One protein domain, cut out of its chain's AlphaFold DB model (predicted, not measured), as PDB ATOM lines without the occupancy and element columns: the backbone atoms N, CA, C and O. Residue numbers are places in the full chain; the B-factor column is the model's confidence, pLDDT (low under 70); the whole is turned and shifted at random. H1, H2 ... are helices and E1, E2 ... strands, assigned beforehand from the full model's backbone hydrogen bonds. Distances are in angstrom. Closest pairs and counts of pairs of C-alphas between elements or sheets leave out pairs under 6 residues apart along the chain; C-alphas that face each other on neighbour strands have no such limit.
ATOM      1  N   VAL A 231     -12.374   8.943 -32.762       90.75
ATOM      2  CA  VAL A 231     -11.235   8.573 -33.606       90.75
ATOM      3  C   VAL A 231     -11.704   8.368 -35.035       90.75
ATOM      4  O   VAL A 231     -12.837   7.942 -35.259       90.75
ATOM      5  N   LEU A 232     -10.862   8.672 -36.015       87.75
ATOM      6  CA  LEU A 232     -11.161   8.425 -37.423       87.75
ATOM      7  C   LEU A 232     -10.506   7.113 -37.855       87.75
ATOM      8  O   LEU A 232      -9.291   6.981 -37.793       87.75
ATOM      9  N   VAL A 233     -11.293   6.157 -38.341       89.88
ATOM     10  CA  VAL A 233     -10.772   4.901 -38.894       89.88
ATOM     11  C   VAL A 233     -11.022   4.867 -40.395       89.88
ATOM     12  O   VAL A 233     -12.165   4.989 -40.838       89.88
ATOM     13  N   ILE A 234      -9.970   4.690 -41.193       83.06
ATOM     14  CA  ILE A 234     -10.053   4.673 -42.660       83.06
ATOM     15  C   ILE A 234      -9.334   3.466 -43.263       83.06
ATOM     16  O   ILE A 234      -8.358   2.964 -42.711       83.06
ATOM     17  N   GLY A 235      -9.810   3.027 -44.431       84.69
ATOM     18  CA  GLY A 235      -9.221   1.927 -45.196       84.69
ATOM     19  C   GLY A 235      -9.997   0.609 -45.097       84.69
ATOM     20  O   GLY A 235     -11.230   0.606 -45.091       84.69
ATOM     21  N   GLU A 236      -9.286  -0.521 -45.069       88.38
ATOM     22  CA  GLU A 236      -9.839  -1.881 -45.169       88.38
ATOM     23  C   GLU A 236     -10.423  -2.411 -43.849       88.38
ATOM     24  O   GLU A 236     -10.006  -3.423 -43.284       88.38
ATOM     25  N   VAL A 237     -11.452  -1.728 -43.363       91.75
ATOM     26  CA  VAL A 237     -12.235  -2.114 -42.182       91.75
ATOM     27  C   VAL A 237     -13.698  -2.316 -42.554       91.75
ATOM     28  O   VAL A 237     -14.152  -1.818 -43.587       91.75
ATOM     29  N   ASN A 238     -14.452  -3.049 -41.733       90.81
ATOM     30  CA  ASN A 238     -15.860  -3.328 -42.029       90.81
ATOM     31  C   ASN A 238     -16.737  -2.067 -41.951       90.81
ATOM     32  O   ASN A 238     -17.666  -1.919 -42.747       90.81
ATOM     33  N   ARG A 239     -16.426  -1.138 -41.037       87.88
ATOM     34  CA  ARG A 239     -17.126   0.149 -40.892       87.88
ATOM     35  C   ARG A 239     -16.133   1.311 -40.733       87.88
ATOM     36  O   ARG A 239     -15.780   1.643 -39.604       87.88
ATOM     37  N   PRO A 240     -15.655   1.918 -41.835       86.88
ATOM     38  CA  PRO A 240     -14.809   3.107 -41.764       86.88
ATOM     39  C   PRO A 240     -15.627   4.344 -41.365       86.88
ATOM     40  O   PRO A 240     -16.827   4.420 -41.628       86.88
ATOM     41  N   GLY A 241     -14.968   5.335 -40.769       83.69
ATOM     42  CA  GLY A 241     -15.568   6.602 -40.360       83.69
ATOM     43  C   GLY A 241     -15.140   7.044 -38.964       83.69
ATOM     44  O   GLY A 241     -14.172   6.537 -38.397       83.69
ATOM     45  N   TYR A 242     -15.866   8.018 -38.416       86.25
ATOM     46  CA  TYR A 242     -15.660   8.476 -37.046       86.25
ATOM     47  C   TYR A 242     -16.281   7.496 -36.052       86.25
ATOM     48  O   TYR A 242     -17.476   7.211 -36.118       86.25
ATOM     49  N   ILE A 243     -15.471   7.022 -35.112       91.19
ATOM     50  CA  ILE A 243     -15.867   6.085 -34.069       91.19
ATOM     51  C   ILE A 243     -15.885   6.829 -32.733       91.19
ATOM     52  O   ILE A 243     -14.850   7.369 -32.334       91.19
ATOM     53  N   PRO A 244     -17.032   6.881 -32.035       89.06
ATOM     54  CA  PRO A 244     -17.125   7.566 -30.755       89.06
ATOM     55  C   PRO A 244     -16.319   6.815 -29.692       89.06
ATOM     56  O   PRO A 244     -16.382   5.581 -29.595       89.06
ATOM     57  N   ILE A 245     -15.586   7.559 -28.870       89.94
ATOM     58  CA  ILE A 245     -14.759   7.032 -27.785       89.94
ATOM     59  C   ILE A 245     -15.119   7.688 -26.452       89.94
ATOM     60  O   ILE A 245     -15.696   8.771 -26.386       89.94
ATOM     61  N   THR A 246     -14.755   7.019 -25.370       86.00
ATOM     62  CA  THR A 246     -14.799   7.560 -24.015       86.00
ATOM     63  C   THR A 246     -13.395   8.014 -23.634       86.00
ATOM     64  O   THR A 246     -12.432   7.247 -23.746       86.00
ATOM     65  N   LYS A 247     -13.279   9.273 -23.196       81.56
ATOM     66  CA  LYS A 247     -12.004   9.887 -22.815       81.56
ATOM     67  C   LYS A 247     -11.272   9.020 -21.787       81.56
ATOM     68  O   LYS A 247     -11.857   8.638 -20.777       81.56
ATOM     69  N   ASN A 248      -9.987   8.770 -22.030       81.38
ATOM     70  CA  ASN A 248      -9.067   8.055 -21.137       81.38
ATOM     71  C   ASN A 248      -9.430   6.588 -20.819       81.38
ATOM     72  O   ASN A 248      -8.811   6.014 -19.925       81.38
ATOM     73  N   SER A 249     -10.399   5.969 -21.502       88.19
ATOM     74  CA  SER A 249     -10.765   4.565 -21.239       88.19
ATOM     75  C   SER A 249     -10.888   3.692 -22.481       88.19
ATOM     76  O   SER A 249     -10.763   2.478 -22.367       88.19
ATOM     77  N   THR A 250     -11.128   4.271 -23.661       92.12
ATOM     78  CA  THR A 250     -11.268   3.475 -24.889       92.12
ATOM     79  C   THR A 250      -9.909   3.026 -25.413       92.12
ATOM     80  O   THR A 250      -9.003   3.841 -25.600       92.12
ATOM     81  N   THR A 251      -9.791   1.730 -25.681       95.06
ATOM     82  CA  THR A 251      -8.587   1.091 -26.220       95.06
ATOM     83  C   THR A 251      -8.669   0.891 -27.736       95.06
ATOM     84  O   THR A 251      -9.747   0.977 -28.330       95.06
ATOM     85  N   ILE A 252      -7.540   0.576 -28.380       94.50
ATOM     86  CA  ILE A 252      -7.505   0.167 -29.793       94.50
ATOM     87  C   ILE A 252      -8.399  -1.057 -30.032       94.50
ATOM     88  O   ILE A 252      -9.124  -1.087 -31.026       94.50
ATOM     89  N   TYR A 253      -8.407  -2.030 -29.116       94.75
ATOM     90  CA  TYR A 253      -9.288  -3.197 -29.209       94.75
ATOM     91  C   TYR A 253     -10.769  -2.797 -29.275       94.75
ATOM     92  O   TYR A 253     -11.494  -3.251 -30.159       94.75
ATOM     93  N   ASP A 254     -11.206  -1.877 -28.411       94.69
ATOM     94  CA  ASP A 254     -12.593  -1.394 -28.403       94.69
ATOM     95  C   ASP A 254     -12.964  -0.682 -29.711       94.69
ATOM     96  O   ASP A 254     -14.092  -0.795 -30.197       94.69
ATOM     97  N   VAL A 255     -12.022   0.064 -30.294       95.06
ATOM     98  CA  VAL A 255     -12.212   0.698 -31.605       95.06
ATOM     99  C   VAL A 255     -12.360  -0.366 -32.695       95.06
ATOM    100  O   VAL A 255     -13.267  -0.254 -33.521       95.06
ATOM    101  N   VAL A 256     -11.528  -1.413 -32.675       95.06
ATOM    102  CA  VAL A 256     -11.592  -2.531 -33.632       95.06
ATOM    103  C   VAL A 256     -12.906  -3.315 -33.515       95.06
ATOM    104  O   VAL A 256     -13.503  -3.663 -34.535       95.06
ATOM    105  N   GLU A 257     -13.417  -3.526 -32.304       94.94
ATOM    106  CA  GLU A 257     -14.738  -4.129 -32.086       94.94
ATOM    107  C   GLU A 257     -15.863  -3.240 -32.645       94.94
ATOM    108  O   GLU A 257     -16.741  -3.713 -33.370       94.94
ATOM    109  N   LYS A 258     -15.812  -1.923 -32.396       93.69
ATOM    110  CA  LYS A 258     -16.824  -0.963 -32.881       93.69
ATOM    111  C   LYS A 258     -16.895  -0.872 -34.407       93.69
ATOM    112  O   LYS A 258     -17.991  -0.737 -34.959       93.69
ATOM    113  N   ILE A 259     -15.757  -0.972 -35.098       92.94
ATOM    114  CA  ILE A 259     -15.721  -1.025 -36.573       92.94
ATOM    115  C   ILE A 259     -16.116  -2.401 -37.130       92.94
ATOM    116  O   ILE A 259     -16.226  -2.549 -38.347       92.94
ATOM    117  N   GLY A 260     -16.350  -3.395 -36.265       92.75
ATOM    118  CA  GLY A 260     -16.703  -4.764 -36.635       92.75
ATOM    119  C   GLY A 260     -15.523  -5.583 -37.156       92.75
ATOM    120  O   GLY A 260     -15.739  -6.529 -37.909       92.75
ATOM    121  N   GLY A 261     -14.290  -5.211 -36.813       93.44
ATOM    122  CA  GLY A 261     -13.066  -5.860 -37.272       93.44
ATOM    123  C   GLY A 261     -12.539  -5.384 -38.634       93.44
ATOM    124  O   GLY A 261     -13.126  -4.555 -39.338       93.44
ATOM    125  N   PHE A 262     -11.380  -5.930 -38.995       94.62
ATOM    126  CA  PHE A 262     -10.700  -5.686 -40.269       94.62
ATOM    127  C   PHE A 262     -11.270  -6.568 -41.388       94.62
ATOM    128  O   PHE A 262     -11.689  -7.700 -41.135       94.62
ATOM    129  N   LYS A 263     -11.225  -6.089 -42.636       90.69
ATOM    130  CA  LYS A 263     -11.539  -6.920 -43.809       90.69
ATOM    131  C   LYS A 263     -10.431  -7.948 -44.072       90.69
ATOM    132  O   LYS A 263      -9.300  -7.807 -43.615       90.69
ATOM    133  N   GLU A 264     -10.727  -8.985 -44.853       89.12
ATOM    134  CA  GLU A 264      -9.769 -10.061 -45.175       89.12
ATOM    135  C   GLU A 264      -8.518  -9.553 -45.924       89.12
ATOM    136  O   GLU A 264      -7.378  -9.975 -45.672       89.12
ATOM    137  N   ASN A 265      -8.732  -8.582 -46.813       86.12
ATOM    138  CA  ASN A 265      -7.709  -7.890 -47.588       86.12
ATOM    139  C   ASN A 265      -6.997  -6.769 -46.807       86.12
ATOM    140  O   ASN A 265      -6.205  -6.062 -47.417       86.12
ATOM    141  N   ALA A 266      -7.236  -6.589 -45.506       86.38
ATOM    142  CA  ALA A 266      -6.555  -5.575 -44.703       86.38
ATOM    143  C   ALA A 266      -5.089  -5.939 -44.430       86.38
ATOM    144  O   ALA A 266      -4.785  -7.067 -44.027       86.38
ATOM    145  N   ASP A 267      -4.178  -4.984 -44.611       86.00
ATOM    146  CA  ASP A 267      -2.756  -5.147 -44.312       86.00
ATOM    147  C   ASP A 267      -2.419  -4.641 -42.902       86.00
ATOM    148  O   ASP A 267      -2.068  -3.478 -42.688       86.00
ATOM    149  N   LEU A 268      -2.505  -5.546 -41.925       88.56
ATOM    150  CA  LEU A 268      -2.207  -5.240 -40.521       88.56
ATOM    151  C   LEU A 268      -0.731  -4.889 -40.286       88.56
ATOM    152  O   LEU A 268      -0.428  -4.135 -39.368       88.56
ATOM    153  N   ASN A 269       0.188  -5.364 -41.135       83.12
ATOM    154  CA  ASN A 269       1.615  -5.051 -41.007       83.12
ATOM    155  C   ASN A 269       1.935  -3.599 -41.377       83.12
ATOM    156  O   ASN A 269       2.991  -3.088 -40.988       83.12
ATOM    157  N   ARG A 270       1.058  -2.972 -42.169       77.75
ATOM    158  CA  ARG A 270       1.156  -1.587 -42.646       77.75
ATOM    159  C   ARG A 270       0.065  -0.685 -42.072       77.75
ATOM    160  O   ARG A 270      -0.095   0.435 -42.540       77.75
ATOM    161  N   THR A 271      -0.702  -1.182 -41.107       85.31
ATOM    162  CA  THR A 271      -1.692  -0.370 -40.406       85.31
ATOM    163  C   THR A 271      -0.977   0.569 -39.442       85.31
ATOM    164  O   THR A 271      -0.041   0.159 -38.755       85.31
ATOM    165  N   GLU A 272      -1.404   1.827 -39.411       84.94
ATOM    166  CA  GLU A 272      -0.754   2.878 -38.630       84.94
ATOM    167  C   GLU A 272      -1.760   3.621 -37.750       84.94
ATOM    168  O   GLU A 272      -2.874   3.929 -38.183       84.94
ATOM    169  N   LEU A 273      -1.340   3.933 -36.520       87.50
ATOM    170  CA  LEU A 273      -2.001   4.892 -35.639       87.50
ATOM    171  C   LEU A 273      -1.279   6.239 -35.741       87.50
ATOM    172  O   LEU A 273      -0.082   6.335 -35.474       87.50
ATOM    173  N   ILE A 274      -2.019   7.286 -36.083       82.12
ATOM    174  CA  ILE A 274      -1.552   8.669 -36.098       82.12
ATOM    175  C   ILE A 274      -2.177   9.396 -34.912       82.12
ATOM    176  O   ILE A 274      -3.399   9.521 -34.825       82.12
ATOM    177  N   LYS A 275      -1.330   9.894 -34.011       83.69
ATOM    178  CA  LYS A 275      -1.757  10.682 -32.853       83.69
ATOM    179  C   LYS A 275      -2.094  12.109 -33.273       83.69
ATOM    180  O   LYS A 275      -1.319  12.735 -33.989       83.69
ATOM    181  N   VAL A 276      -3.203  12.659 -32.776       75.00
ATOM    182  CA  VAL A 276      -3.588  14.054 -33.088       75.00
ATOM    183  C   VAL A 276      -2.541  15.072 -32.617       75.00
ATOM    184  O   VAL A 276      -2.325  16.103 -33.252       75.00
ATOM    185  N   ASN A 277      -1.873  14.758 -31.505       69.75
ATOM    186  CA  ASN A 277      -0.884  15.614 -30.857       69.75
ATOM    187  C   ASN A 277       0.522  15.439 -31.442       69.75
ATOM    188  O   ASN A 277       1.464  16.015 -30.907       69.75
ATOM    189  N   ASP A 278       0.677  14.651 -32.509       68.31
ATOM    190  CA  ASP A 278       1.937  14.532 -33.229       68.31
ATOM    191  C   ASP A 278       2.092  15.716 -34.210       68.31
ATOM    192  O   ASP A 278       1.449  15.748 -35.272       68.31
ATOM    193  N   PRO A 279       2.947  16.714 -33.897       59.00
ATOM    194  CA  PRO A 279       3.134  17.885 -34.749       59.00
ATOM    195  C   PRO A 279       3.725  17.526 -36.122       59.00
ATOM    196  O   PRO A 279       3.581  18.305 -37.069       59.00
ATOM    197  N   HIS A 280       4.357  16.355 -36.270       58.97
ATOM    198  CA  HIS A 280       4.952  15.911 -37.528       58.97
ATOM    199  C   HIS A 280       3.901  15.389 -38.515       58.97
ATOM    200  O   HIS A 280       4.084  15.550 -39.726       58.97
ATOM    201  N   ARG A 281       2.774  14.857 -38.019       61.94
ATOM    202  CA  ARG A 281       1.690  14.269 -38.829       61.94
ATOM    203  C   ARG A 281       0.436  15.147 -38.942       61.94
ATOM    204  O   ARG A 281      -0.516  14.786 -39.634       61.94
ATOM    205  N   LEU A 282       0.463  16.365 -38.387       59.84
ATOM    206  CA  LEU A 282      -0.635  17.344 -38.464       59.84
ATOM    207  C   LEU A 282      -1.062  17.686 -39.911       59.84
ATOM    208  O   LEU A 282      -2.223  18.011 -40.167       59.84
ATOM    209  N   PHE A 283      -0.131  17.622 -40.870       59.41
ATOM    210  CA  PHE A 283      -0.416  17.826 -42.296       59.41
ATOM    211  C   PHE A 283      -1.234  16.672 -42.896       59.41
ATOM    212  O   PHE A 283      -2.217  16.920 -43.595       59.41
ATOM    213  N   GLU A 284      -0.871  15.427 -42.580       57.69
ATOM    214  CA  GLU A 284      -1.585  14.223 -43.013       57.69
ATOM    215  C   GLU A 284      -2.965  14.139 -42.356       57.69
ATOM    216  O   GLU A 284      -3.962  13.977 -43.058       57.69
ATOM    217  N   TYR A 285      -3.049  14.410 -41.046       62.12
ATOM    218  CA  TYR A 285      -4.317  14.593 -40.335       62.12
ATOM    219  C   TYR A 285      -5.233  15.581 -41.069       62.12
ATOM    220  O   TYR A 285      -6.389  15.271 -41.362       62.12
ATOM    221  N   LYS A 286      -4.712  16.759 -41.443       62.62
ATOM    222  CA  LYS A 286      -5.477  17.784 -42.168       62.62
ATOM    223  C   LYS A 286      -5.866  17.343 -43.584       62.62
ATOM    224  O   LYS A 286      -6.937  17.729 -44.029       62.62
ATOM    225  N   LEU A 287      -5.057  16.569 -44.309       60.75
ATOM    226  CA  LEU A 287      -5.429  16.053 -45.637       60.75
ATOM    227  C   LEU A 287      -6.508  14.964 -45.557       60.75
ATOM    228  O   LEU A 287      -7.489  15.019 -46.296       60.75
ATOM    229  N   LEU A 288      -6.357  14.011 -44.637       57.62
ATOM    230  CA  LEU A 288      -7.270  12.878 -44.481       57.62
ATOM    231  C   LEU A 288      -8.639  13.305 -43.937       57.62
ATOM    232  O   LEU A 288      -9.671  12.825 -44.402       57.62
ATOM    233  N   THR A 289      -8.673  14.256 -43.001       60.97
ATOM    234  CA  THR A 289      -9.931  14.782 -42.438       60.97
ATOM    235  C   THR A 289     -10.689  15.707 -43.399       60.97
ATOM    236  O   THR A 289     -11.914  15.807 -43.303       60.97
ATOM    237  N   LYS A 290     -10.002  16.329 -44.370       58.50
ATOM    238  CA  LYS A 290     -10.611  17.176 -45.417       58.50
ATOM    239  C   LYS A 290     -11.465  16.395 -46.413       58.50
ATOM    240  O   LYS A 290     -12.487  16.914 -46.845       58.50
ATOM    241  N   GLY A 291     -11.108  15.145 -46.726       53.41
ATOM    242  CA  GLY A 291     -11.923  14.278 -47.590       53.41
ATOM    243  C   GLY A 291     -13.319  13.969 -47.025       53.41
ATOM    244  O   GLY A 291     -14.201  13.566 -47.775       53.41
ATOM    245  N   PHE A 292     -13.529  14.197 -45.723       48.03
ATOM    246  CA  PHE A 292     -14.791  13.957 -45.013       48.03
ATOM    247  C   PHE A 292     -15.545  15.233 -44.605       48.03
ATOM    248  O   PHE A 292     -16.693  15.144 -44.174       48.03
ATOM    249  N   LYS A 293     -14.927  16.415 -44.709       44.94
ATOM    250  CA  LYS A 293     -15.548  17.708 -44.386       44.94
ATOM    251  C   LYS A 293     -15.390  18.638 -45.581       44.94
ATOM    252  O   LYS A 293     -14.504  19.487 -45.630       44.94
ATOM    253  N   GLN A 294     -16.237  18.415 -46.574       43.72
ATOM    254  CA  GLN A 294     -16.388  19.286 -47.726       43.72
ATOM    255  C   GLN A 294     -17.186  20.509 -47.279       43.72
ATOM    256  O   GLN A 294     -18.397  20.474 -47.362       43.72
ATOM    257  N   ASP A 295     -16.517  21.484 -46.658       45.19
ATOM    258  CA  ASP A 295     -16.897  22.903 -46.566       45.19
ATOM    259  C   ASP A 295     -15.933  23.600 -45.593       45.19
ATOM    260  O   ASP A 295     -15.576  23.036 -44.563       45.19
ATOM    261  N   TYR A 302      -4.803  30.157 -41.136       49.31
ATOM    262  CA  TYR A 302      -4.400  28.752 -41.202       49.31
ATOM    263  C   TYR A 302      -3.115  28.540 -42.019       49.31
ATOM    264  O   TYR A 302      -2.313  27.661 -41.702       49.31
ATOM    265  N   ILE A 303      -2.883  29.378 -43.038       48.59
ATOM    266  CA  ILE A 303      -1.621  29.416 -43.796       48.59
ATOM    267  C   ILE A 303      -0.474  29.867 -42.878       48.59
ATOM    268  O   ILE A 303       0.596  29.262 -42.899       48.59
ATOM    269  N   LYS A 304      -0.703  30.855 -42.002       51.22
ATOM    270  CA  LYS A 304       0.289  31.287 -40.999       51.22
ATOM    271  C   LYS A 304       0.636  30.200 -39.974       51.22
ATOM    272  O   LYS A 304       1.807  30.036 -39.649       51.22
ATOM    273  N   GLU A 305      -0.337  29.422 -39.502       50.00
ATOM    274  CA  GLU A 305      -0.063  28.265 -38.629       50.00
ATOM    275  C   GLU A 305       0.731  27.162 -39.339       50.00
ATOM    276  O   GLU A 305       1.623  26.564 -38.740       50.00
ATOM    277  N   LEU A 306       0.446  26.907 -40.622       45.88
ATOM    278  CA  LEU A 306       1.223  25.969 -41.433       45.88
ATOM    279  C   LEU A 306       2.688  26.415 -41.540       45.88
ATOM    280  O   LEU A 306       3.571  25.582 -41.345       45.88
ATOM    281  N   TYR A 307       2.952  27.707 -41.759       49.78
ATOM    282  CA  TYR A 307       4.310  28.268 -41.776       49.78
ATOM    283  C   TYR A 307       5.057  28.068 -40.444       49.78
ATOM    284  O   TYR A 307       6.214  27.648 -40.459       49.78
ATOM    285  N   ASN A 308       4.397  28.258 -39.299       50.47
ATOM    286  CA  ASN A 308       5.030  28.097 -37.981       50.47
ATOM    287  C   ASN A 308       5.409  26.634 -37.655       50.47
ATOM    288  O   ASN A 308       6.397  26.383 -36.968       50.47
ATOM    289  N   ILE A 309       4.667  25.646 -38.174       49.16
ATOM    290  CA  ILE A 309       5.003  24.215 -38.023       49.16
ATOM    291  C   ILE A 309       6.243  23.844 -38.852       49.16
ATOM    292  O   ILE A 309       7.031  22.989 -38.444       49.16
ATOM    293  N   PHE A 310       6.444  24.485 -40.009       47.41
ATOM    294  CA  PHE A 310       7.681  24.333 -40.779       47.41
ATOM    295  C   PHE A 310       8.891  24.959 -40.071       47.41
ATOM    296  O   PHE A 310       9.998  24.451 -40.229       47.41
ATOM    297  N   ASP A 311       8.684  25.976 -39.234       49.59
ATOM    298  CA  ASP A 311       9.761  26.636 -38.489       49.59
ATOM    299  C   ASP A 311      10.335  25.758 -37.359       49.59
ATOM    300  O   ASP A 311      11.552  25.656 -37.198       49.59
ATOM    301  N   ASN A 312       9.491  24.991 -36.652       51.09
ATOM    302  CA  ASN A 312       9.960  24.025 -35.641       51.09
ATOM    303  C   ASN A 312      10.825  22.894 -36.235       51.09
ATOM    304  O   ASN A 312      11.725  22.386 -35.566       51.09
ATOM    305  N   LYS A 313      10.620  22.533 -37.512       55.19
ATOM    306  CA  LYS A 313      11.436  21.522 -38.214       55.19
ATOM    307  C   LYS A 313      12.866  22.000 -38.475       55.19
ATOM    308  O   LYS A 313      13.760  21.167 -38.619       55.19
ATOM    309  N   ASN A 314      13.109  23.310 -38.531       56.00
ATOM    310  CA  ASN A 314      14.454  23.845 -38.733       56.00
ATOM    311  C   ASN A 314      15.297  23.725 -37.461       56.00
ATOM    312  O   ASN A 314      16.459  23.347 -37.546       56.00
ATOM    313  N   MET A 315      14.711  23.945 -36.280       54.28
ATOM    314  CA  MET A 315      15.454  23.932 -35.019       54.28
ATOM    315  C   MET A 315      15.960  22.536 -34.631       54.28
ATOM    316  O   MET A 315      17.126  22.394 -34.277       54.28
ATOM    317  N   GLU A 316      15.140  21.490 -34.754       57.97
ATOM    318  CA  GLU A 316      15.572  20.114 -34.463       57.97
ATOM    319  C   GLU A 316      16.646  19.639 -35.454       57.97
ATOM    320  O   GLU A 316      17.668  19.080 -35.057       57.97
ATOM    321  N   ASN A 317      16.479  19.956 -36.742       59.94
ATOM    322  CA  ASN A 317      17.500  19.691 -37.755       59.94
ATOM    323  C   ASN A 317      18.803  20.455 -37.475       59.94
ATOM    324  O   ASN A 317      19.877  19.877 -37.622       59.94
ATOM    325  N   MET A 318      18.731  21.709 -37.021       59.00
ATOM    326  CA  MET A 318      19.900  22.495 -36.611       59.00
ATOM    327  C   MET A 318      20.572  21.921 -35.356       59.00
ATOM    328  O   MET A 318      21.799  21.874 -35.296       59.00
ATOM    329  N   LEU A 319      19.801  21.439 -34.374       57.69
ATOM    330  CA  LEU A 319      20.326  20.774 -33.176       57.69
ATOM    331  C   LEU A 319      21.039  19.463 -33.521       57.69
ATOM    332  O   LEU A 319      22.128  19.215 -33.008       57.69
ATOM    333  N   MET A 320      20.467  18.652 -34.414       63.97
ATOM    334  CA  MET A 320      21.115  17.422 -34.864       63.97
ATOM    335  C   MET A 320      22.361  17.716 -35.717       63.97
ATOM    336  O   MET A 320      23.390  17.075 -35.524       63.97
ATOM    337  N   GLN A 321      22.322  18.721 -36.602       63.62
ATOM    338  CA  GLN A 321      23.484  19.136 -37.403       63.62
ATOM    339  C   GLN A 321      24.613  19.733 -36.560       63.62
ATOM    340  O   GLN A 321      25.776  19.569 -36.908       63.62
ATOM    341  N   ARG A 322      24.299  20.377 -35.428       63.09
ATOM    342  CA  ARG A 322      25.304  20.957 -34.523       63.09
ATOM    343  C   ARG A 322      26.329  19.930 -34.033       63.09
ATOM    344  O   ARG A 322      27.475  20.293 -33.786       63.09
ATOM    345  N   VAL A 323      25.907  18.682 -33.843       55.75
ATOM    346  CA  VAL A 323      26.747  17.593 -33.311       55.75
ATOM    347  C   VAL A 323      27.124  16.553 -34.364       55.75
ATOM    348  O   VAL A 323      27.963  15.695 -34.096       55.75
ATOM    349  N   ALA A 324      26.519  16.607 -35.551       62.22
ATOM    350  CA  ALA A 324      26.761  15.634 -36.600       62.22
ATOM    351  C   ALA A 324      27.911  16.097 -37.510       62.22
ATOM    352  O   ALA A 324      27.886  17.195 -38.057       62.22
ATOM    353  N   ASN A 325      28.913  15.237 -37.705       66.94
ATOM    354  CA  ASN A 325      30.022  15.474 -38.633       66.94
ATOM    355  C   ASN A 325      29.587  15.188 -40.086       66.94
ATOM    356  O   ASN A 325      30.106  14.280 -40.732       66.94
ATOM    357  N   VAL A 326      28.554  15.891 -40.558       71.25
ATOM    358  CA  VAL A 326      27.957  15.711 -41.892       71.25
ATOM    359  C   VAL A 326      28.584  16.725 -42.842       71.25
ATOM    360  O   VAL A 326      28.618  17.918 -42.535       71.25
ATOM    361  N   SER A 327      29.084  16.262 -43.989       74.19
ATOM    362  CA  SER A 327      29.629  17.141 -45.030       74.19
ATOM    363  C   SER A 327      28.551  18.085 -45.588       74.19
ATOM    364  O   SER A 327      27.347  17.859 -45.420       74.19
ATOM    365  N   LEU A 328      28.955  19.165 -46.265       65.31
ATOM    366  CA  LEU A 328      27.993  20.092 -46.871       65.31
ATOM    367  C   LEU A 328      27.155  19.381 -47.947       65.31
ATOM    368  O   LEU A 328      25.946  19.609 -48.037       65.31
ATOM    369  N   GLU A 329      27.781  18.478 -48.696       68.12
ATOM    370  CA  GLU A 329      27.179  17.622 -49.714       68.12
ATOM    371  C   GLU A 329      26.139  16.663 -49.109       68.12
ATOM    372  O   GLU A 329      25.020  16.556 -49.620       68.12
ATOM    373  N   ASP A 330      26.448  16.050 -47.964       72.25
ATOM    374  CA  ASP A 330      25.551  15.116 -47.273       72.25
ATOM    375  C   ASP A 330      24.446  15.828 -46.474       72.25
ATOM    376  O   ASP A 330      23.441  15.217 -46.104       72.25
ATOM    377  N   SER A 331      24.579  17.139 -46.232       71.88
ATOM    378  CA  SER A 331      23.627  17.916 -45.426       71.88
ATOM    379  C   SER A 331      22.212  17.935 -46.015       71.88
ATOM    380  O   SER A 331      21.230  17.962 -45.269       71.88
ATOM    381  N   LEU A 332      22.084  17.908 -47.348       70.44
ATOM    382  CA  LEU A 332      20.792  17.802 -48.033       70.44
ATOM    383  C   LEU A 332      20.181  16.414 -47.852       70.44
ATOM    384  O   LEU A 332      18.997  16.322 -47.529       70.44
ATOM    385  N   GLY A 333      20.989  15.362 -48.005       69.19
ATOM    386  CA  GLY A 333      20.571  13.982 -47.766       69.19
ATOM    387  C   GLY A 333      20.097  13.788 -46.330       69.19
ATOM    388  O   GLY A 333      18.996  13.300 -46.112       69.19
ATOM    389  N   PHE A 334      20.858  14.293 -45.358       73.94
ATOM    390  CA  PHE A 334      20.498  14.274 -43.944       73.94
ATOM    391  C   PHE A 334      19.182  15.012 -43.648       73.94
ATOM    392  O   PHE A 334      18.323  14.491 -42.938       73.94
ATOM    393  N   ARG A 335      18.989  16.220 -44.203       69.19
ATOM    394  CA  ARG A 335      17.736  16.982 -44.029       69.19
ATOM    395  C   ARG A 335      16.534  16.251 -44.625       69.19
ATOM    396  O   ARG A 335      15.479  16.215 -43.997       69.19
ATOM    397  N   LEU A 336      16.687  15.684 -45.822       67.38
ATOM    398  CA  LEU A 336      15.634  14.922 -46.494       67.38
ATOM    399  C   LEU A 336      15.316  13.624 -45.749       67.38
ATOM    400  O   LEU A 336      14.144  13.327 -45.544       67.38
ATOM    401  N   ASP A 337      16.332  12.893 -45.297       70.31
ATOM    402  CA  ASP A 337      16.159  11.655 -44.540       70.31
ATOM    403  C   ASP A 337      15.449  11.908 -43.207       70.31
ATOM    404  O   ASP A 337      14.441  11.269 -42.922       70.31
ATOM    405  N   ASN A 338      15.862  12.924 -42.440       68.06
ATOM    406  CA  ASN A 338      15.156  13.301 -41.213       68.06
ATOM    407  C   ASN A 338      13.717  13.749 -41.484       68.06
ATOM    408  O   ASN A 338      12.811  13.374 -40.739       68.06
ATOM    409  N   ALA A 339      13.487  14.525 -42.549       66.00
ATOM    410  CA  ALA A 339      12.137  14.917 -42.935       66.00
ATOM    411  C   ALA A 339      11.273  13.685 -43.250       66.00
ATOM    412  O   ALA A 339      10.157  13.591 -42.751       66.00
ATOM    413  N   LEU A 340      11.791  12.716 -44.007       65.06
ATOM    414  CA  LEU A 340      11.079  11.484 -44.351       65.06
ATOM    415  C   LEU A 340      10.912  10.539 -43.150       65.06
ATOM    416  O   LEU A 340       9.862   9.914 -43.021       65.06
ATOM    417  N   ARG A 341      11.897  10.454 -42.251       66.06
ATOM    418  CA  ARG A 341      11.841   9.652 -41.018       66.06
ATOM    419  C   ARG A 341      10.725  10.125 -40.099       66.06
ATOM    420  O   ARG A 341       9.955   9.304 -39.618       66.06
ATOM    421  N   LEU A 342      10.606  11.438 -39.898       60.75
ATOM    422  CA  LEU A 342       9.542  12.031 -39.084       60.75
ATOM    423  C   LEU A 342       8.152  11.820 -39.705       60.75
ATOM    424  O   LEU A 342       7.176  11.660 -38.986       60.75
ATOM    425  N   TRP A 343       8.051  11.754 -41.036       58.00
ATOM    426  CA  TRP A 343       6.796  11.378 -41.702       58.00
ATOM    427  C   TRP A 343       6.461   9.891 -41.512       58.00
ATOM    428  O   TRP A 343       5.293   9.512 -41.473       58.00
ATOM    429  N   ARG A 344       7.480   9.039 -41.381       58.53
ATOM    430  CA  ARG A 344       7.376   7.574 -41.383       58.53
ATOM    431  C   ARG A 344       7.527   6.915 -40.013       58.53
ATOM    432  O   ARG A 344       7.827   5.722 -39.975       58.53
ATOM    433  N   GLN A 345       7.384   7.666 -38.922       61.03
ATOM    434  CA  GLN A 345       7.549   7.132 -37.571       61.03
ATOM    435  C   GLN A 345       6.798   5.796 -37.434       61.03
ATOM    436  O   GLN A 345       5.634   5.700 -37.825       61.03
ATOM    437  N   GLU A 346       7.499   4.746 -36.988       61.41
ATOM    438  CA  GLU A 346       6.903   3.413 -36.856       61.41
ATOM    439  C   GLU A 346       5.647   3.509 -35.983       61.41
ATOM    440  O   GLU A 346       5.653   4.197 -34.960       61.41
ATOM    441  N   SER A 347       4.557   2.860 -36.415       66.44
ATOM    442  CA  SER A 347       3.303   2.840 -35.656       66.44
ATOM    443  C   SER A 347       3.591   2.437 -34.211       66.44
ATOM    444  O   SER A 347       4.218   1.407 -33.971       66.44
ATOM    445  N   LEU A 348       3.098   3.231 -33.256       73.81
ATOM    446  CA  LEU A 348       3.221   2.977 -31.812       73.81
ATOM    447  C   LEU A 348       2.553   1.664 -31.371       73.81
ATOM    448  O   LEU A 348       2.717   1.244 -30.230       73.81
ATOM    449  N   VAL A 349       1.772   1.060 -32.267       86.88
ATOM    450  CA  VAL A 349       0.928  -0.106 -32.031       86.88
ATOM    451  C   VAL A 349       1.158  -1.115 -33.150       86.88
ATOM    452  O   VAL A 349       1.038  -0.786 -34.339       86.88
ATOM    453  N   ASP A 350       1.434  -2.358 -32.766       89.00
ATOM    454  CA  ASP A 350       1.494  -3.501 -33.668       89.00
ATOM    455  C   ASP A 350       0.092  -4.090 -33.887       89.00
ATOM    456  O   ASP A 350      -0.406  -4.937 -33.139       89.00
ATOM    457  N   PHE A 351      -0.553  -3.658 -34.971       90.19
ATOM    458  CA  PHE A 351      -1.910  -4.070 -35.329       90.19
ATOM    459  C   PHE A 351      -2.060  -5.560 -35.659       90.19
ATOM    460  O   PHE A 351      -3.185  -6.063 -35.707       90.19
ATOM    461  N   THR A 352      -0.963  -6.304 -35.837       90.06
ATOM    462  CA  THR A 352      -1.036  -7.765 -35.989       90.06
ATOM    463  C   THR A 352      -1.435  -8.464 -34.688       90.06
ATOM    464  O   THR A 352      -2.057  -9.528 -34.733       90.06
ATOM    465  N   LYS A 353      -1.151  -7.840 -33.537       91.88
ATOM    466  CA  LYS A 353      -1.437  -8.359 -32.190       91.88
ATOM    467  C   LYS A 353      -2.749  -7.847 -31.602       91.88
ATOM    468  O   LYS A 353      -3.233  -8.396 -30.618       91.88
ATOM    469  N   VAL A 354      -3.370  -6.856 -32.241       91.12
ATOM    470  CA  VAL A 354      -4.590  -6.190 -31.752       91.12
ATOM    471  C   VAL A 354      -5.820  -7.117 -31.700       91.12
ATOM    472  O   VAL A 354      -6.808  -6.822 -31.038       91.12
ATOM    473  N   LYS A 355      -5.782  -8.273 -32.374       86.56
ATOM    474  CA  LYS A 355      -6.848  -9.286 -32.253       86.56
ATOM    475  C   LYS A 355      -6.825 -10.018 -30.911       86.56
ATOM    476  O   LYS A 355      -7.861 -10.517 -30.480       86.56
ATOM    477  N   ASP A 356      -5.660 -10.105 -30.278       90.44
ATOM    478  CA  ASP A 356      -5.513 -10.691 -28.954       90.44
ATOM    479  C   ASP A 356      -5.787  -9.616 -27.902       90.44
ATOM    480  O   ASP A 356      -4.981  -8.704 -27.711       90.44
ATOM    481  N   LYS A 357      -6.927  -9.723 -27.216       85.88
ATOM    482  CA  LYS A 357      -7.374  -8.762 -26.199       85.88
ATOM    483  C   LYS A 357      -6.355  -8.571 -25.071       85.88
ATOM    484  O   LYS A 357      -6.324  -7.507 -24.450       85.88
ATOM    485  N   ASP A 358      -5.520  -9.573 -24.804       89.88
ATOM    486  CA  ASP A 358      -4.557  -9.518 -23.712       89.88
ATOM    487  C   ASP A 358      -3.232  -8.848 -24.082       89.88
ATOM    488  O   ASP A 358      -2.481  -8.476 -23.172       89.88
ATOM    489  N   SER A 359      -2.980  -8.599 -25.371       92.56
ATOM    490  CA  SER A 359      -1.761  -7.933 -25.831       92.56
ATOM    491  C   SER A 359      -1.671  -6.476 -25.350       92.56
ATOM    492  O   SER A 359      -2.675  -5.780 -25.168       92.56
ATOM    493  N   ASN A 360      -0.442  -5.991 -25.150       90.38
ATOM    494  CA  ASN A 360      -0.208  -4.592 -24.780       90.38
ATOM    495  C   ASN A 360      -0.686  -3.631 -25.883       90.38
ATOM    496  O   ASN A 360      -1.237  -2.578 -25.573       90.38
ATOM    497  N   ASP A 361      -0.534  -4.024 -27.150       90.88
ATOM    498  CA  ASP A 361      -0.975  -3.264 -28.324       90.88
ATOM    499  C   ASP A 361      -2.503  -3.088 -28.358       90.88
ATOM    500  O   ASP A 361      -3.005  -1.997 -28.632       90.88
ATOM    501  N   SER A 362      -3.260  -4.130 -27.998       90.44
ATOM    502  CA  SER A 362      -4.725  -4.076 -27.872       90.44
ATOM    503  C   SER A 362      -5.197  -3.098 -26.802       90.44
ATOM    504  O   SER A 362      -6.214  -2.430 -26.984       90.44
ATOM    505  N   LYS A 363      -4.459  -3.017 -25.689       92.56
ATOM    506  CA  LYS A 363      -4.779  -2.192 -24.513       92.56
ATOM    507  C   LYS A 363      -4.337  -0.733 -24.659       92.56
ATOM    508  O   LYS A 363      -4.585   0.063 -23.755       92.56
ATOM    509  N   TYR A 364      -3.699  -0.371 -25.772       93.38
ATOM    510  CA  TYR A 364      -3.274   1.000 -26.030       93.38
ATOM    511  C   TYR A 364      -4.481   1.949 -26.059       93.38
ATOM    512  O   TYR A 364      -5.466   1.684 -26.749       93.38
ATOM    513  N   LEU A 365      -4.408   3.052 -25.309       93.19
ATOM    514  CA  LEU A 365      -5.494   4.027 -25.189       93.19
ATOM    515  C   LEU A 365      -5.480   5.018 -26.351       93.19
ATOM    516  O   LEU A 365      -4.452   5.623 -26.661       93.19
ATOM    517  N   VAL A 366      -6.647   5.222 -26.955       92.19
ATOM    518  CA  VAL A 366      -6.827   6.239 -27.993       92.19
ATOM    519  C   VAL A 366      -7.273   7.568 -27.396       92.19
ATOM    520  O   VAL A 366      -7.980   7.625 -26.389       92.19
ATOM    521  N   GLU A 367      -6.869   8.651 -28.047       90.12
ATOM    522  CA  GLU A 367      -7.292  10.008 -27.723       90.12
ATOM    523  C   GLU A 367      -8.179  10.570 -28.833       90.12
ATOM    524  O   GLU A 367      -8.210  10.086 -29.964       90.12
ATOM    525  N   ASP A 368      -8.931  11.606 -28.486       87.00
ATOM    526  CA  ASP A 368      -9.779  12.307 -29.440       87.00
ATOM    527  C   ASP A 368      -8.960  12.933 -30.563       87.00
ATOM    528  O   ASP A 368      -7.975  13.616 -30.306       87.00
ATOM    529  N   GLY A 369      -9.383  12.695 -31.801       84.62
ATOM    530  CA  GLY A 369      -8.687  13.125 -33.007       84.62
ATOM    531  C   GLY A 369      -7.633  12.144 -33.528       84.62
ATOM    532  O   GLY A 369      -7.073  12.403 -34.592       84.62
ATOM    533  N   ASP A 370      -7.360  11.028 -32.850       90.06
ATOM    534  CA  ASP A 370      -6.462  10.008 -33.403       90.06
ATOM    535  C   ASP A 370      -7.026   9.421 -34.714       90.06
ATOM    536  O   ASP A 370      -8.244   9.293 -34.896       90.06
ATOM    537  N   ILE A 371      -6.135   9.044 -35.636       87.06
ATOM    538  CA  ILE A 371      -6.487   8.427 -36.921       87.06
ATOM    539  C   ILE A 371      -5.868   7.034 -37.014       87.06
ATOM    540  O   ILE A 371      -4.671   6.871 -36.808       87.06
ATOM    541  N   ILE A 372      -6.667   6.041 -37.395       89.94
ATOM    542  CA  ILE A 372      -6.203   4.692 -37.724       89.94
ATOM    543  C   ILE A 372      -6.339   4.487 -39.231       89.94
ATOM    544  O   ILE A 372      -7.442   4.565 -39.779       89.94
ATOM    545  N   ILE A 373      -5.223   4.204 -39.899       86.12
ATOM    546  CA  ILE A 373      -5.172   3.951 -41.341       86.12
ATOM    547  C   ILE A 373      -4.888   2.477 -41.565       86.12
ATOM    548  O   ILE A 373      -3.836   1.988 -41.165       86.12
ATOM    549  N   VAL A 374      -5.802   1.787 -42.243       87.62
ATOM    550  CA  VAL A 374      -5.710   0.355 -42.549       87.62
ATOM    551  C   VAL A 374      -5.568   0.163 -44.064       87.62
ATOM    552  O   VAL A 374      -6.573   0.145 -44.775       87.62
ATOM    553  N   PRO A 375      -4.351   0.030 -44.614       84.00
ATOM    554  CA  PRO A 375      -4.170  -0.186 -46.047       84.00
ATOM    555  C   PRO A 375      -4.705  -1.544 -46.513       84.00
ATOM    556  O   PRO A 375      -4.913  -2.465 -45.720       84.00
TER     557      PRO A 375
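Overview. This is residues 231 to 295 and 302 to 375 of the 486 residues of an uncharacterized protein of Ignavibacteriales bacterium (UniProt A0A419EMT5). A small four-stranded sheet, with helix H1 crossing over one face and helix H2 only grazing the sheet, makes one part of the domain; helices H3 and H4 form a loose V that reaches away from the sheet. The V is close at Asn 317 and Arg 335 and opens toward the sheet, and the long link of residues 344 to 370 leads back from H4 to E4. The printed part has 139 residues, with four named helices and four named strands in the order E1, E2, H1, E3, H2, H3, H4, E4; the mixed sheet runs E2, E1, E4, E3. The class is mixed, helices and strands, with under half of the residues in named elements. The whole is only just loose, close to compact, with a radius of gyration of the C-alphas of 17.7 A and spans of 52 by 37 by 30 A.

Along the chain. Strand E1, residues 231 to 235, begins at C-alpha 231 (-11.235, 8.573, -33.606) and is 13.5 A long. E4 is residues 371 to 374, 9.9 A, ending at C-alpha 374 (-5.710, 0.355, -42.549). E2 is residues 241 to 244, 9.8 A, and E3 residues 272 to 274, 6.4 A. H1 is residues 252 to 258, 9.9 A, and H2 residues 282 to 290, 12.2 A. H3, residues 302 to 323, is 34.0 A long and begins at C-alpha 302 (-4.400, 28.752, -41.202). H4 is residues 330 to 343, 19.9 A.

Arrangement. In the sheet, inner strands E1 and E4 are parallel at 20 degrees, with N 372 and O 232 2.8 A apart, within hydrogen-bond range. Edge strand E2 is antiparallel to E1, with N 241 and O 233 at 2.8 A; the two are a hairpin. Edge strand E3 is antiparallel to E4, with N 274 and O 371 at 2.8 A. E2, H1 and E3 form a split strand-helix-strand unit, two strands running the same way with E1 and E4 between them in the sheet; its crossover is right-handed. H1 is on the sheet at a height of 9.0 A, only just over E1 with 3 of its 7 C-alphas, and runs across the strands, at 76 degrees to E1 on the local plane. The closest C-alphas of H1 and E2 are those of Val 255 and Ile 243, 7.0 A apart. H2 only grazes the sheet, with its residues 282 to 289; its closest C-alpha to E4 is Tyr 285, 7.4 A from that of Ile 371. H3 and H4 are not on the sheet. They are close but not clearly touching, the closest C-alphas being those of Asn 317 and Arg 335, 6.8 A, at a steep tilt of 54 degrees, opposite ways. In H1, H2 and H4 every O i to N i+4 pair is within hydrogen-bond range; in H3, 12 of 18 are.

Size, cuts and confidence. The C-alphas farthest apart, those of Gly 260 and Leu 328, are 52.2 A apart. Residues 296 to 301 are not printed, and C-alphas 295 and 302 are 14.8 A apart across the cut. The links H1 to E3 and H4 to E4 are long. The mean pLDDT of the printed part is 75.1; 58 residues are under 70, among them residues 277 to 295 and 302 to 325.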